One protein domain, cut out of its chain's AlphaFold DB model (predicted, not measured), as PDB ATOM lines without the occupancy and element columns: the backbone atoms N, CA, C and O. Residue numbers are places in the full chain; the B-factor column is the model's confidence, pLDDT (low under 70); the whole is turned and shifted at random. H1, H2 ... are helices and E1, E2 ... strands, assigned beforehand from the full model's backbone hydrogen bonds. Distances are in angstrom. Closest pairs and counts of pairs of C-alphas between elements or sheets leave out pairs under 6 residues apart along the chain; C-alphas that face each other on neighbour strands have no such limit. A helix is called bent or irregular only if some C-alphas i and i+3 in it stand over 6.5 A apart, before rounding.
ATOM      1  N   LYS A   3       1.508  56.626 115.284       92.31
ATOM      2  CA  LYS A   3       2.188  55.327 115.364       92.31
ATOM      3  C   LYS A   3       1.159  54.209 115.215       92.31
ATOM      4  O   LYS A   3       0.217  54.156 116.003       92.31
ATOM      5  N   VAL A   4       1.341  53.342 114.222       89.00
ATOM      6  CA  VAL A   4       0.465  52.197 113.928       89.00
ATOM      7  C   VAL A   4       1.320  50.935 113.964       89.00
ATOM      8  O   VAL A   4       2.053  50.643 113.024       89.00
ATOM      9  N   GLY A   5       1.297  50.222 115.092       87.69
ATOM     10  CA  GLY A   5       2.260  49.146 115.348       87.69
ATOM     11  C   GLY A   5       3.690  49.693 115.394       87.69
ATOM     12  O   GLY A   5       4.007  50.530 116.243       87.69
ATOM     13  N   GLU A   6       4.536  49.234 114.476       91.44
ATOM     14  CA  GLU A   6       5.917  49.712 114.309       91.44
ATOM     15  C   GLU A   6       6.026  50.874 113.307       91.44
ATOM     16  O   GLU A   6       6.986  51.643 113.353       91.44
ATOM     17  N   ILE A   7       4.996  51.084 112.481       93.94
ATOM     18  CA  ILE A   7       4.982  52.097 111.428       93.94
ATOM     19  C   ILE A   7       4.786  53.486 112.035       93.94
ATOM     20  O   ILE A   7       3.850  53.740 112.802       93.94
ATOM     21  N   GLN A   8       5.648  54.421 111.640       96.69
ATOM     22  CA  GLN A   8       5.536  55.833 111.992       96.69
ATOM     23  C   GLN A   8       5.075  56.651 110.786       96.69
ATOM     24  O   GLN A   8       5.737  56.702 109.748       96.69
ATOM     25  N   LEU A   9       3.942  57.325 110.953       96.56
ATOM     26  CA  LEU A   9       3.279  58.139 109.946       96.56
ATOM     27  C   LEU A   9       3.296  59.612 110.360       96.56
ATOM     28  O   LEU A   9       2.967  59.969 111.496       96.56
ATOM     29  N   TYR A  10       3.643  60.487 109.423       97.31
ATOM     30  CA  TYR A  10       3.818  61.911 109.691       97.31
ATOM     31  C   TYR A  10       2.962  62.769 108.772       97.31
ATOM     32  O   TYR A  10       2.787  62.480 107.585       97.31
ATOM     33  N   LYS A  11       2.441  63.870 109.318       95.75
ATOM     34  CA  LYS A  11       1.837  64.934 108.509       95.75
ATOM     35  C   LYS A  11       2.938  65.787 107.883       95.75
ATOM     36  O   LYS A  11       4.023  65.924 108.439       95.75
ATOM     37  N   VAL A  12       2.641  66.445 106.764       94.62
ATOM     38  CA  VAL A  12       3.638  67.244 106.024       94.62
ATOM     39  C   VAL A  12       4.308  68.318 106.890       94.62
ATOM     40  O   VAL A  12       5.515  68.516 106.787       94.62
ATOM     41  N   GLY A  13       3.567  68.989 107.778       92.44
ATOM     42  CA  GLY A  13       4.152  69.974 108.698       92.44
ATOM     43  C   GLY A  13       5.207  69.379 109.642       92.44
ATOM     44  O   GLY A  13       6.176  70.048 109.984       92.44
ATOM     45  N   GLU A  14       5.057  68.110 110.017       95.25
ATOM     46  CA  GLU A  14       6.008  67.380 110.862       95.25
ATOM     47  C   GLU A  14       7.232  66.949 110.051       95.25
ATOM     48  O   GLU A  14       8.358  67.082 110.521       95.25
ATOM     49  N   ILE A  15       7.023  66.528 108.799       95.88
ATOM     50  CA  ILE A  15       8.105  66.203 107.863       95.88
ATOM     51  C   ILE A  15       9.048  67.387 107.662       95.88
ATOM     52  O   ILE A  15      10.257  67.201 107.679       95.88
ATOM     53  N   VAL A  16       8.522  68.605 107.510       96.12
ATOM     54  CA  VAL A  16       9.360  69.806 107.348       96.12
ATOM     55  C   VAL A  16      10.309  69.989 108.536       96.12
ATOM     56  O   VAL A  16      11.488  70.267 108.328       96.12
ATOM     57  N   LYS A  17       9.821  69.779 109.766       96.00
ATOM     58  CA  LYS A  17      10.656  69.849 110.975       96.00
ATOM     59  C   LYS A  17      11.726  68.758 110.972       96.00
ATOM     60  O   LYS A  17      12.901  69.063 111.130       96.00
ATOM     61  N   ILE A  18      11.336  67.515 110.680       95.50
ATOM     62  CA  ILE A  18      12.252  66.364 110.618       95.50
ATOM     63  C   ILE A  18      13.349  66.576 109.571       95.50
ATOM     64  O   ILE A  18      14.513  66.285 109.832       95.50
ATOM     65  N   LEU A  19      12.996  67.084 108.391       95.38
ATOM     66  CA  LEU A  19      13.950  67.357 107.319       95.38
ATOM     67  C   LEU A  19      14.955  68.441 107.713       95.38
ATOM     68  O   LEU A  19      16.144  68.298 107.435       95.38
ATOM     69  N   ASN A  20      14.501  69.484 108.405       94.44
ATOM     70  CA  ASN A  20      15.385  70.529 108.902       94.44
ATOM     71  C   ASN A  20      16.317  70.013 110.013       94.44
ATOM     72  O   ASN A  20      17.521  70.226 109.941       94.44
ATOM     73  N   GLU A  21      15.779  69.304 111.005       95.06
ATOM     74  CA  GLU A  21      16.522  68.862 112.194       95.06
ATOM     75  C   GLU A  21      17.453  67.675 111.918       95.06
ATOM     76  O   GLU A  21      18.599  67.678 112.357       95.06
ATOM     77  N   LYS A  22      16.983  66.651 111.192       94.88
ATOM     78  CA  LYS A  22      17.734  65.397 110.992       94.88
ATOM     79  C   LYS A  22      18.561  65.366 109.715       94.88
ATOM     80  O   LYS A  22      19.543  64.635 109.649       94.88
ATOM     81  N   PHE A  23      18.153  66.113 108.692       92.44
ATOM     82  CA  PHE A  23      18.778  66.068 107.366       92.44
ATOM     83  C   PHE A  23      19.407  67.404 106.952       92.44
ATOM     84  O   PHE A  23      19.917  67.503 105.837       92.44
ATOM     85  N   ASN A  24      19.355  68.433 107.812       93.69
ATOM     86  CA  ASN A  24      19.787  69.801 107.503       93.69
ATOM     87  C   ASN A  24      19.192  70.335 106.178       93.69
ATOM     88  O   ASN A  24      19.817  71.101 105.442       93.69
ATOM     89  N   TYR A  25      17.976  69.893 105.837       94.12
ATOM     90  CA  TYR A  25      17.295  70.226 104.590       94.12
ATOM     91  C   TYR A  25      16.213  71.277 104.844       94.12
ATOM     92  O   TYR A  25      15.074  70.963 105.198       94.12
ATOM     93  N   LYS A  26      16.577  72.550 104.650       94.44
ATOM     94  CA  LYS A  26      15.659  73.687 104.797       94.44
ATOM     95  C   LYS A  26      14.637  73.702 103.663       94.44
ATOM     96  O   LYS A  26      14.980  73.812 102.488       94.44
ATOM     97  N   THR A  27      13.364  73.597 104.021       94.56
ATOM     98  CA  THR A  27      12.246  73.535 103.075       94.56
ATOM     99  C   THR A  27      10.957  74.021 103.737       94.56
ATOM    100  O   THR A  27      10.949  74.370 104.915       94.56
ATOM    101  N   ASN A  28       9.856  74.045 102.992       96.06
ATOM    102  CA  ASN A  28       8.536  74.393 103.509       96.06
ATOM    103  C   ASN A  28       7.496  73.332 103.121       96.06
ATOM    104  O   ASN A  28       7.735  72.466 102.275       96.06
ATOM    105  N   SER A  29       6.314  73.407 103.733       95.38
ATOM    106  CA  SER A  29       5.267  72.401 103.535       95.38
ATOM    107  C   SER A  29       4.772  72.329 102.092       95.38
ATOM    108  O   SER A  29       4.477  71.238 101.618       95.38
ATOM    109  N   GLN A  30       4.715  73.450 101.364       95.50
ATOM    110  CA  GLN A  30       4.252  73.462  99.972       95.50
ATOM    111  C   GLN A  30       5.212  72.706  99.046       95.50
ATOM    112  O   GLN A  30       4.769  71.905  98.220       95.50
ATOM    113  N   ILE A  31       6.522  72.923  99.200       94.56
ATOM    114  CA  ILE A  31       7.555  72.233  98.417       94.56
ATOM    115  C   ILE A  31       7.509  70.731  98.703       94.56
ATOM    116  O   ILE A  31       7.504  69.928  97.768       94.56
ATOM    117  N   ILE A  32       7.406  70.347  99.978       95.69
ATOM    118  CA  ILE A  32       7.312  68.938 100.368       95.69
ATOM    119  C   ILE A  32       6.024  68.290  99.871       95.69
ATOM    120  O   ILE A  32       6.103  67.196  99.321       95.69
ATOM    121  N   CYS A  33       4.869  68.958  99.964       94.88
ATOM    122  CA  CYS A  33       3.616  68.449  99.401       94.88
ATOM    123  C   CYS A  33       3.757  68.125  97.909       94.88
ATOM    124  O   CYS A  33       3.417  67.026  97.476       94.88
ATOM    125  N   ARG A  34       4.292  69.067  97.120       95.12
ATOM    126  CA  ARG A  34       4.486  68.880  95.672       95.12
ATOM    127  C   ARG A  34       5.446  67.735  95.379       95.12
ATOM    128  O   ARG A  34       5.181  66.918  94.502       95.12
ATOM    129  N   LYS A  35       6.550  67.659  96.122       95.06
ATOM    130  CA  LYS A  35       7.566  66.623  95.937       95.06
ATOM    131  C   LYS A  35       7.052  65.236  96.315       95.06
ATOM    132  O   LYS A  35       7.238  64.301  95.547       95.06
ATOM    133  N   ALA A  36       6.367  65.119  97.450       95.94
ATOM    134  CA  ALA A  36       5.749  63.877  97.898       95.94
ATOM    135  C   ALA A  36       4.670  63.402  96.915       95.94
ATOM    136  O   ALA A  36       4.647  62.225  96.576       95.94
ATOM    137  N   ALA A  37       3.843  64.314  96.392       95.50
ATOM    138  CA  ALA A  37       2.869  63.987  95.352       95.50
ATOM    139  C   ALA A  37       3.555  63.511  94.065       95.50
ATOM    140  O   ALA A  37       3.168  62.497  93.501       95.50
ATOM    141  N   MET A  38       4.617  64.192  93.628       95.00
ATOM    142  CA  MET A  38       5.350  63.801  92.423       95.00
ATOM    143  C   MET A  38       6.046  62.440  92.557       95.00
ATOM    144  O   MET A  38       6.283  61.774  91.552       95.00
ATOM    145  N   LEU A  39       6.394  62.039  93.778       96.00
ATOM    146  CA  LEU A  39       7.026  60.759  94.084       96.00
ATOM    147  C   LEU A  39       6.036  59.686  94.565       96.00
ATOM    148  O   LEU A  39       6.484  58.616  94.957       96.00
ATOM    149  N   ASN A  40       4.724  59.962  94.567       95.19
ATOM    150  CA  ASN A  40       3.688  59.083  95.124       95.19
ATOM    151  C   ASN A  40       3.981  58.608  96.561       95.19
ATOM    152  O   ASN A  40       3.601  57.516  96.957       95.19
ATOM    153  N   ALA A  41       4.619  59.451  97.373       96.75
ATOM    154  CA  ALA A  41       5.132  59.115  98.704       96.75
ATOM    155  C   ALA A  41       4.072  59.074  99.824       96.75
ATOM    156  O   ALA A  41       4.419  59.047 101.007       96.75
ATOM    157  N   TYR A  42       2.789  59.145  99.474       97.06
ATOM    158  CA  TYR A  42       1.700  59.196 100.443       97.06
ATOM    159  C   TYR A  42       1.121  57.813 100.709       97.06
ATOM    160  O   TYR A  42       0.873  57.041  99.787       97.06
ATOM    161  N   VAL A  43       0.791  57.571 101.973       95.44
ATOM    162  CA  VAL A  43      -0.105  56.497 102.393       95.44
ATOM    163  C   VAL A  43      -1.370  57.102 102.990       95.44
ATOM    164  O   VAL A  43      -1.308  58.097 103.719       95.44
ATOM    165  N   THR A  44      -2.525  56.525 102.677       93.50
ATOM    166  CA  THR A  44      -3.799  56.922 103.284       93.50
ATOM    167  C   THR A  44      -4.105  55.980 104.437       93.50
ATOM    168  O   THR A  44      -4.149  54.768 104.247       93.50
ATOM    169  N   TYR A  45      -4.334  56.532 105.625       91.44
ATOM    170  CA  TYR A  45      -4.743  55.777 106.805       91.44
ATOM    171  C   TYR A  45      -5.836  56.549 107.544       91.44
ATOM    172  O   TYR A  45      -5.663  57.737 107.818       91.44
ATOM    173  N   ASN A  46      -6.968  55.899 107.836       86.75
ATOM    174  CA  ASN A  46      -8.172  56.544 108.386       86.75
ATOM    175  C   ASN A  46      -8.565  57.823 107.620       86.75
ATOM    176  O   ASN A  46      -8.729  58.884 108.219       86.75
ATOM    177  N   ASP A  47      -8.621  57.730 106.286       88.12
ATOM    178  CA  ASP A  47      -8.983  58.815 105.355       88.12
ATOM    179  C   ASP A  47      -8.071  60.055 105.383       88.12
ATOM    180  O   ASP A  47      -8.342  61.070 104.738       88.12
ATOM    181  N   ILE A  48      -6.937  59.976 106.082       90.19
ATOM    182  CA  ILE A  48      -5.937  61.038 106.154       90.19
ATOM    183  C   ILE A  48      -4.670  60.577 105.432       90.19
ATOM    184  O   ILE A  48      -4.216  59.443 105.577       90.19
ATOM    185  N   ARG A  49      -4.073  61.484 104.650       94.44
ATOM    186  CA  ARG A  49      -2.802  61.244 103.959       94.44
ATOM    187  C   ARG A  49      -1.616  61.527 104.874       94.44
ATOM    188  O   ARG A  49      -1.491  62.626 105.419       94.44
ATOM    189  N   TYR A  50      -0.716  60.560 104.960       97.12
ATOM    190  CA  TYR A  50       0.526  60.620 105.719       97.12
ATOM    191  C   TYR A  50       1.724  60.284 104.836       97.12
ATOM    192  O   TYR A  50       1.581  59.669 103.782       97.12
ATOM    193  N   ILE A  51       2.910  60.676 105.289       97.12
ATOM    194  CA  ILE A  51       4.190  60.245 104.723       97.12
ATOM    195  C   ILE A  51       4.857  59.329 105.760       97.12
ATOM    196  O   ILE A  51       5.038  59.766 106.906       97.12
ATOM    197  N   PRO A  52       5.195  58.077 105.412       97.06
ATOM    198  CA  PRO A  52       5.898  57.173 106.317       97.06
ATOM    199  C   PRO A  52       7.344  57.593 106.577       97.06
ATOM    200  O   PRO A  52       7.982  58.189 105.709       97.06
ATOM    201  N   ALA A  53       7.868  57.233 107.752       95.38
ATOM    202  CA  ALA A  53       9.243  57.529 108.166       95.38
ATOM    203  C   ALA A  53      10.299  57.107 107.135       95.38
ATOM    204  O   ALA A  53      11.198  57.885 106.810       95.38
ATOM    205  N   ASP A  54      10.149  55.901 106.593       93.56
ATOM    206  CA  ASP A  54      11.141  55.260 105.722       93.56
ATOM    207  C   ASP A  54      11.314  56.006 104.394       93.56
ATOM    208  O   ASP A  54      12.393  56.028 103.801       93.56
ATOM    209  N   VAL A  55      10.265  56.717 103.975       95.12
ATOM    210  CA  VAL A  55      10.230  57.471 102.721       95.12
ATOM    211  C   VAL A  55      10.816  58.885 102.876       95.12
ATOM    212  O   VAL A  55      11.207  59.512 101.888       95.12
ATOM    213  N   ILE A  56      10.932  59.409 104.104       95.00
ATOM    214  CA  ILE A  56      11.321  60.809 104.366       95.00
ATOM    215  C   ILE A  56      12.674  61.149 103.739       95.00
ATOM    216  O   ILE A  56      12.830  62.214 103.138       95.00
ATOM    217  N   SER A  57      13.647  60.242 103.840       94.19
ATOM    218  CA  SER A  57      15.002  60.473 103.331       94.19
ATOM    219  C   SER A  57      15.017  60.718 101.815       94.19
ATOM    220  O   SER A  57      15.751  61.585 101.329       94.19
ATOM    221  N   HIS A  58      14.145  60.043 101.058       94.62
ATOM    222  CA  HIS A  58      14.023  60.198  99.608       94.62
ATOM    223  C   HIS A  58      13.513  61.588  99.204       94.62
ATOM    224  O   HIS A  58      13.858  62.092  98.133       94.62
ATOM    225  N   LEU A  59      12.781  62.275 100.089       94.25
ATOM    226  CA  LEU A  59      12.311  63.643  99.859       94.25
ATOM    227  C   LEU A  59      13.441  64.679  99.876       94.25
ATOM    228  O   LEU A  59      13.228  65.806  99.430       94.25
ATOM    229  N   THR A  60      14.654  64.329 100.309       93.75
ATOM    230  CA  THR A  60      15.828  65.221 100.227       93.75
ATOM    231  C   THR A  60      16.515  65.169  98.860       93.75
ATOM    232  O   THR A  60      17.158  66.133  98.450       93.75
ATOM    233  N   LYS A  61      16.341  64.079  98.102       92.75
ATOM    234  CA  LYS A  61      17.112  63.804  96.882       92.75
ATOM    235  C   LYS A  61      16.757  64.747  95.734       92.75
ATOM    236  O   LYS A  61      15.615  65.189  95.601       92.75
ATOM    237  N   ASN A  62      17.728  65.063  94.882       90.81
ATOM    238  CA  ASN A  62      17.481  65.850  93.678       90.81
ATOM    239  C   ASN A  62      16.825  64.967  92.607       90.81
ATOM    240  O   ASN A  62      17.382  63.950  92.218       90.81
ATOM    241  N   ILE A  63      15.649  65.372  92.129       92.06
ATOM    242  CA  ILE A  63      14.813  64.600  91.196       92.06
ATOM    243  C   ILE A  63      14.640  65.300  89.844       92.06
ATOM    244  O   ILE A  63      13.686  65.028  89.121       92.06
ATOM    245  N   ARG A  64      15.540  66.237  89.513       91.25
ATOM    246  CA  ARG A  64      15.562  66.904  88.199       91.25
ATOM    247  C   ARG A  64      15.866  65.924  87.067       91.25
ATOM    248  O   ARG A  64      15.326  66.075  85.978       91.25
ATOM    249  N   GLN A  65      16.715  64.930  87.324       93.62
ATOM    250  CA  GLN A  65      17.032  63.888  86.352       93.62
ATOM    251  C   GLN A  65      15.957  62.801  86.369       93.62
ATOM    252  O   GLN A  65      15.585  62.296  87.432       93.62
ATOM    253  N   ARG A  66      15.471  62.437  85.178       92.81
ATOM    254  CA  ARG A  66      14.372  61.480  85.006       92.81
ATOM    255  C   ARG A  66      14.710  60.106  85.578       92.81
ATOM    256  O   ARG A  66      13.886  59.546  86.286       92.81
ATOM    257  N   GLU A  67      15.911  59.601  85.322       93.69
ATOM    258  CA  GLU A  67      16.370  58.287  85.801       93.69
ATOM    259  C   GLU A  67      16.376  58.211  87.330       93.69
ATOM    260  O   GLU A  67      15.794  57.296  87.909       93.69
ATOM    261  N   ILE A  68      16.931  59.235  87.992       93.00
ATOM    262  CA  ILE A  68      16.935  59.343  89.457       93.00
ATOM    263  C   ILE A  68      15.506  59.406  90.001       93.00
ATOM    264  O   ILE A  68      15.188  58.748  90.991       93.00
ATOM    265  N   LYS A  69      14.627  60.186  89.358       94.75
ATOM    266  CA  LYS A  69      13.218  60.281  89.754       94.75
ATOM    267  C   LYS A  69      12.527  58.919  89.671       94.75
ATOM    268  O   LYS A  69      11.890  58.534  90.647       94.75
ATOM    269  N   THR A  70      12.665  58.207  88.553       94.94
ATOM    270  CA  THR A  70      12.058  56.883  88.355       94.94
ATOM    271  C   THR A  70      12.579  55.887  89.388       94.94
ATOM    272  O   THR A  70      11.785  55.234  90.053       94.94
ATOM    273  N   TYR A  71      13.897  55.831  89.598       96.06
ATOM    274  CA  TYR A  71      14.507  54.953  90.600       96.06
ATOM    275  C   TYR A  71      13.955  55.205  92.013       96.06
ATOM    276  O   TYR A  71      13.595  54.269  92.733       96.06
ATOM    277  N   ILE A  72      13.845  56.478  92.409       96.00
ATOM    278  CA  ILE A  72      13.280  56.852  93.709       96.00
ATOM    279  C   ILE A  72      11.799  56.476  93.794       96.00
ATOM    280  O   ILE A  72      11.391  55.930  94.813       96.00
ATOM    281  N   GLN A  73      11.006  56.736  92.751       96.50
ATOM    282  CA  GLN A  73       9.592  56.348  92.711       96.50
ATOM    283  C   GLN A  73       9.425  54.841  92.915       96.50
ATOM    284  O   GLN A  73       8.697  54.439  93.815       96.50
ATOM    285  N   THR A  74      10.169  54.013  92.178       96.25
ATOM    286  CA  THR A  74      10.105  52.551  92.321       96.25
ATOM    287  C   THR A  74      10.517  52.085  93.720       96.25
ATOM    288  O   THR A  74       9.902  51.183  94.288       96.25
ATOM    289  N   THR A  75      11.527  52.727  94.318       96.19
ATOM    290  CA  THR A  75      11.954  52.423  95.694       96.19
ATOM    291  C   THR A  75      10.849  52.749  96.702       96.19
ATOM    292  O   THR A  75      10.528  51.928  97.560       96.19
ATOM    293  N   ILE A  76      10.228  53.923  96.565       96.88
ATOM    294  CA  ILE A  76       9.127  54.372  97.423       96.88
ATOM    295  C   ILE A  76       7.911  53.461  97.263       96.88
ATOM    296  O   ILE A  76       7.324  53.062  98.260       96.88
ATOM    297  N   GLU A  77       7.540  53.094  96.038       96.06
ATOM    298  CA  GLU A  77       6.406  52.204  95.772       96.06
ATOM    299  C   GLU A  77       6.586  50.838  96.445       96.06
ATOM    300  O   GLU A  77       5.657  50.340  97.082       96.06
ATOM    301  N   SER A  78       7.794  50.272  96.388       95.88
ATOM    302  CA  SER A  78       8.133  49.026  97.085       95.88
ATOM    303  C   SER A  78       8.011  49.161  98.611       95.88
ATOM    304  O   SER A  78       7.394  48.321  99.270       95.88
ATOM    305  N   GLN A  79       8.518  50.260  99.183       95.69
ATOM    306  CA  GLN A  79       8.380  50.551 100.616       95.69
ATOM    307  C   GLN A  79       6.908  50.719 101.022       95.69
ATOM    308  O   GLN A  79       6.460  50.138 102.012       95.69
ATOM    309  N   LEU A  80       6.127  51.465 100.236       95.81
ATOM    310  CA  LEU A  80       4.705  51.682 100.488       95.81
ATOM    311  C   LEU A  80       3.890  50.395 100.371       95.81
ATOM    312  O   LEU A  80       2.938  50.225 101.129       95.81
ATOM    313  N   ALA A  81       4.250  49.476  99.474       95.25
ATOM    314  CA  ALA A  81       3.597  48.173  99.382       95.25
ATOM    315  C   ALA A  81       3.761  47.369 100.684       95.25
ATOM    316  O   ALA A  81       2.776  46.838 101.206       95.25
ATOM    317  N   SER A  82       4.972  47.344 101.249       95.06
ATOM    318  CA  SER A  82       5.252  46.704 102.542       95.06
ATOM    319  C   SER A  82       4.481  47.372 103.684       95.06
ATOM    320  O   SER A  82       3.775  46.693 104.430       95.06
ATOM    321  N   ILE A  83       4.503  48.706 103.751       95.06
ATOM    322  CA  ILE A  83       3.780  49.484 104.768       95.06
ATOM    323  C   ILE A  83       2.267  49.249 104.681       95.06
ATOM    324  O   ILE A  83       1.618  49.001 105.693       95.06
ATOM    325  N   ASN A  84       1.683  49.272 103.481       94.25
ATOM    326  CA  ASN A  84       0.254  49.015 103.288       94.25
ATOM    327  C   ASN A  84      -0.143  47.606 103.739       94.25
ATOM    328  O   ASN A  84      -1.215  47.413 104.319       94.25
ATOM    329  N   LYS A  85       0.723  46.614 103.505       94.44
ATOM    330  CA  LYS A  85       0.507  45.244 103.976       94.44
ATOM    331  C   LYS A  85       0.510  45.182 105.504       94.44
ATOM    332  O   LYS A  85      -0.388  44.569 106.079       94.44
ATOM    333  N   GLU A  86       1.464  45.836 106.158       93.56
ATOM    334  CA  GLU A  86       1.534  45.902 107.620       93.56
ATOM    335  C   GLU A  86       0.346  46.652 108.232       93.56
ATOM    336  O   GLU A  86      -0.258  46.147 109.180       93.56
ATOM    337  N   LEU A  87      -0.061  47.790 107.655       92.19
ATOM    338  CA  LEU A  87      -1.272  48.514 108.061       92.19
ATOM    339  C   LEU A  87      -2.511  47.619 107.949       92.19
ATOM    340  O   LEU A  87      -3.312  47.554 108.878       92.19
ATOM    341  N   SER A  88      -2.639  46.861 106.855       91.06
ATOM    342  CA  SER A  88      -3.752  45.925 106.677       91.06
ATOM    343  C   SER A  88      -3.755  44.809 107.728       91.06
ATOM    344  O   SER A  88      -4.814  44.446 108.240       91.06
ATOM    345  N   ILE A  89      -2.585  44.261 108.073       91.19
ATOM    346  CA  ILE A  89      -2.448  43.246 109.129       91.19
ATOM    347  C   ILE A  89      -2.816  43.842 110.491       91.19
ATOM    348  O   ILE A  89      -3.557  43.217 111.254       91.19
ATOM    349  N   TYR A  90      -2.328  45.047 110.784       90.19
ATOM    350  CA  TYR A  90      -2.633  45.760 112.017       90.19
ATOM    351  C   TYR A  90      -4.138  46.000 112.150       90.19
ATOM    352  O   TYR A  90      -4.728  45.635 113.166       90.19
ATOM    353  N   ASP A  91      -4.777  46.516 111.103       87.56
ATOM    354  CA  ASP A  91      -6.216  46.739 111.100       87.56
ATOM    355  C   ASP A  91      -6.965  45.417 111.268       87.56
ATOM    356  O   ASP A  91      -7.831  45.319 112.123       87.56
ATOM    357  N   LYS A  92      -6.609  44.339 110.564       86.19
ATOM    358  CA  LYS A  92      -7.264  43.034 110.787       86.19
ATOM    359  C   LYS A  92      -7.167  42.559 112.241       86.19
ATOM    360  O   LYS A  92      -8.129  41.991 112.751       86.19
ATOM    361  N   LYS A  93      -6.030  42.791 112.901       85.62
ATOM    362  CA  LYS A  93      -5.785  42.353 114.282       85.62
ATOM    363  C   LYS A  93      -6.480  43.232 115.323       85.62
ATOM    364  O   LYS A  93      -6.944  42.717 116.336       85.62
ATOM    365  N   TYR A  94      -6.533  44.541 115.094       80.12
ATOM    366  CA  TYR A  94      -6.952  45.521 116.099       80.12
ATOM    367  C   TYR A  94      -8.196  46.321 115.711       80.12
ATOM    368  O   TYR A  94      -8.593  47.213 116.465       80.12
ATOM    369  N   LYS A  95      -8.840  46.026 114.574       70.38
ATOM    370  CA  LYS A  95     -10.076  46.690 114.152       70.38
ATOM    371  C   LYS A  95     -11.154  46.443 115.189       70.38
ATOM    372  O   LYS A  95     -11.757  45.376 115.282       70.38
ATOM    373  N   ILE A  96     -11.390  47.484 115.972       65.81
ATOM    374  CA  ILE A  96     -12.494  47.551 116.909       65.81
ATOM    375  C   ILE A  96     -13.774  47.544 116.064       65.81
ATOM    376  O   ILE A  96     -13.899  48.372 115.155       65.81
TER     377      ILE A  96
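Overview. This is residues 3 to 96 of the 197 residues of an uncharacterized protein of Borrelia miyamotoi (UniProt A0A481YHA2). A small three-stranded sheet, E1, E3 and E2, and a cluster of three crossed helices, H1, H2 and H3, form a body along one side of the long helix H4, which runs nearly the whole length of the domain. H4 crosses the sheet and packs on H3, which lies between H4 and the other two helices. The printed part has 94 residues, with four named helices and three named strands in the order E1, H1, H2, E2, E3, H3, H4; the class is mostly helix. The sheet's order is E1, E3, E2, all antiparallel. The whole is compact, with a radius of gyration of the C-alphas of 13.6 A, yet elongated, spanning 43 by 27 by 21 A.

Along the chain. The sheet holds E1, residues 7 to 10, E3, residues 48 to 52 and 12.5 A long, and E2, residues 43 to 45. E1 begins at C-alpha 7, (4.982, 52.097, 111.428). H4, residues 66 to 94, is 40.9 A long and ends at C-alpha 94, (-6.952, 45.521, 116.099). H3, residues 53 to 60, measures 12.9 A and is irregular, but only just: C-alphas 54 and 57 are 6.9 A apart. H1, residues 12 to 23, is 15.2 A long, and H2, residues 29 to 38, is 14.1 A long.

Arrangement. E3 pairs with E2 over residues 48 to 50, with N 50 and O 43 at 2.8 A, and E2 and E3 form a hairpin. It pairs with E1 over residues 51 to 52, with N 51 and O 10 at 2.9 A. E1, H1 and H2, and E2 make a split strand-helix-strand unit, two strands running the same way with E3 between them; its crossover is right-handed. H4 is on the sheet at a height of 8.9 A, across the strands at 67 degrees to E3 on the local plane. H3, the hub, only grazes the sheet with residues 53 to 56. It touches H4 at a shallow tilt of 18 degrees, opposite ways, a helical hairpin; H4 touches H3 with residues 72 to 79 alone, and the closest C-alphas, of Val 55 and Ile 76, are 6.2 A apart. H3 touches H1 about perpendicular, at 73 degrees, closest at the C-alphas of Ile 15 and Ile 56, 7.2 A. H3 and H2 only just touch, with 3 pairs of C-alphas within 8 A, the closest being Lys 35 and Leu 59 at 6.8 A. H1 touches H2 with residues 12 to 16 alone, about perpendicular at 86 degrees; the closest C-alphas, of Gly 13 and Ser 29, are 5.8 A apart. H1 and H2 are both apart from H4. Every O i to N i+4 pair is within hydrogen-bond range in H2 and H4; in H1 it is 7 of 8, and in H3 0 of 4, beside 4 of 5 O i to N i+3 pairs.

Size, cuts and confidence. The two C-alphas farthest apart, of Gln 65 and Ile 96, are 45.5 A apart. The printed part has no cut, and the links between named elements are tight. The mean pLDDT of the printed part is 93.4, and residue 96 is under 70.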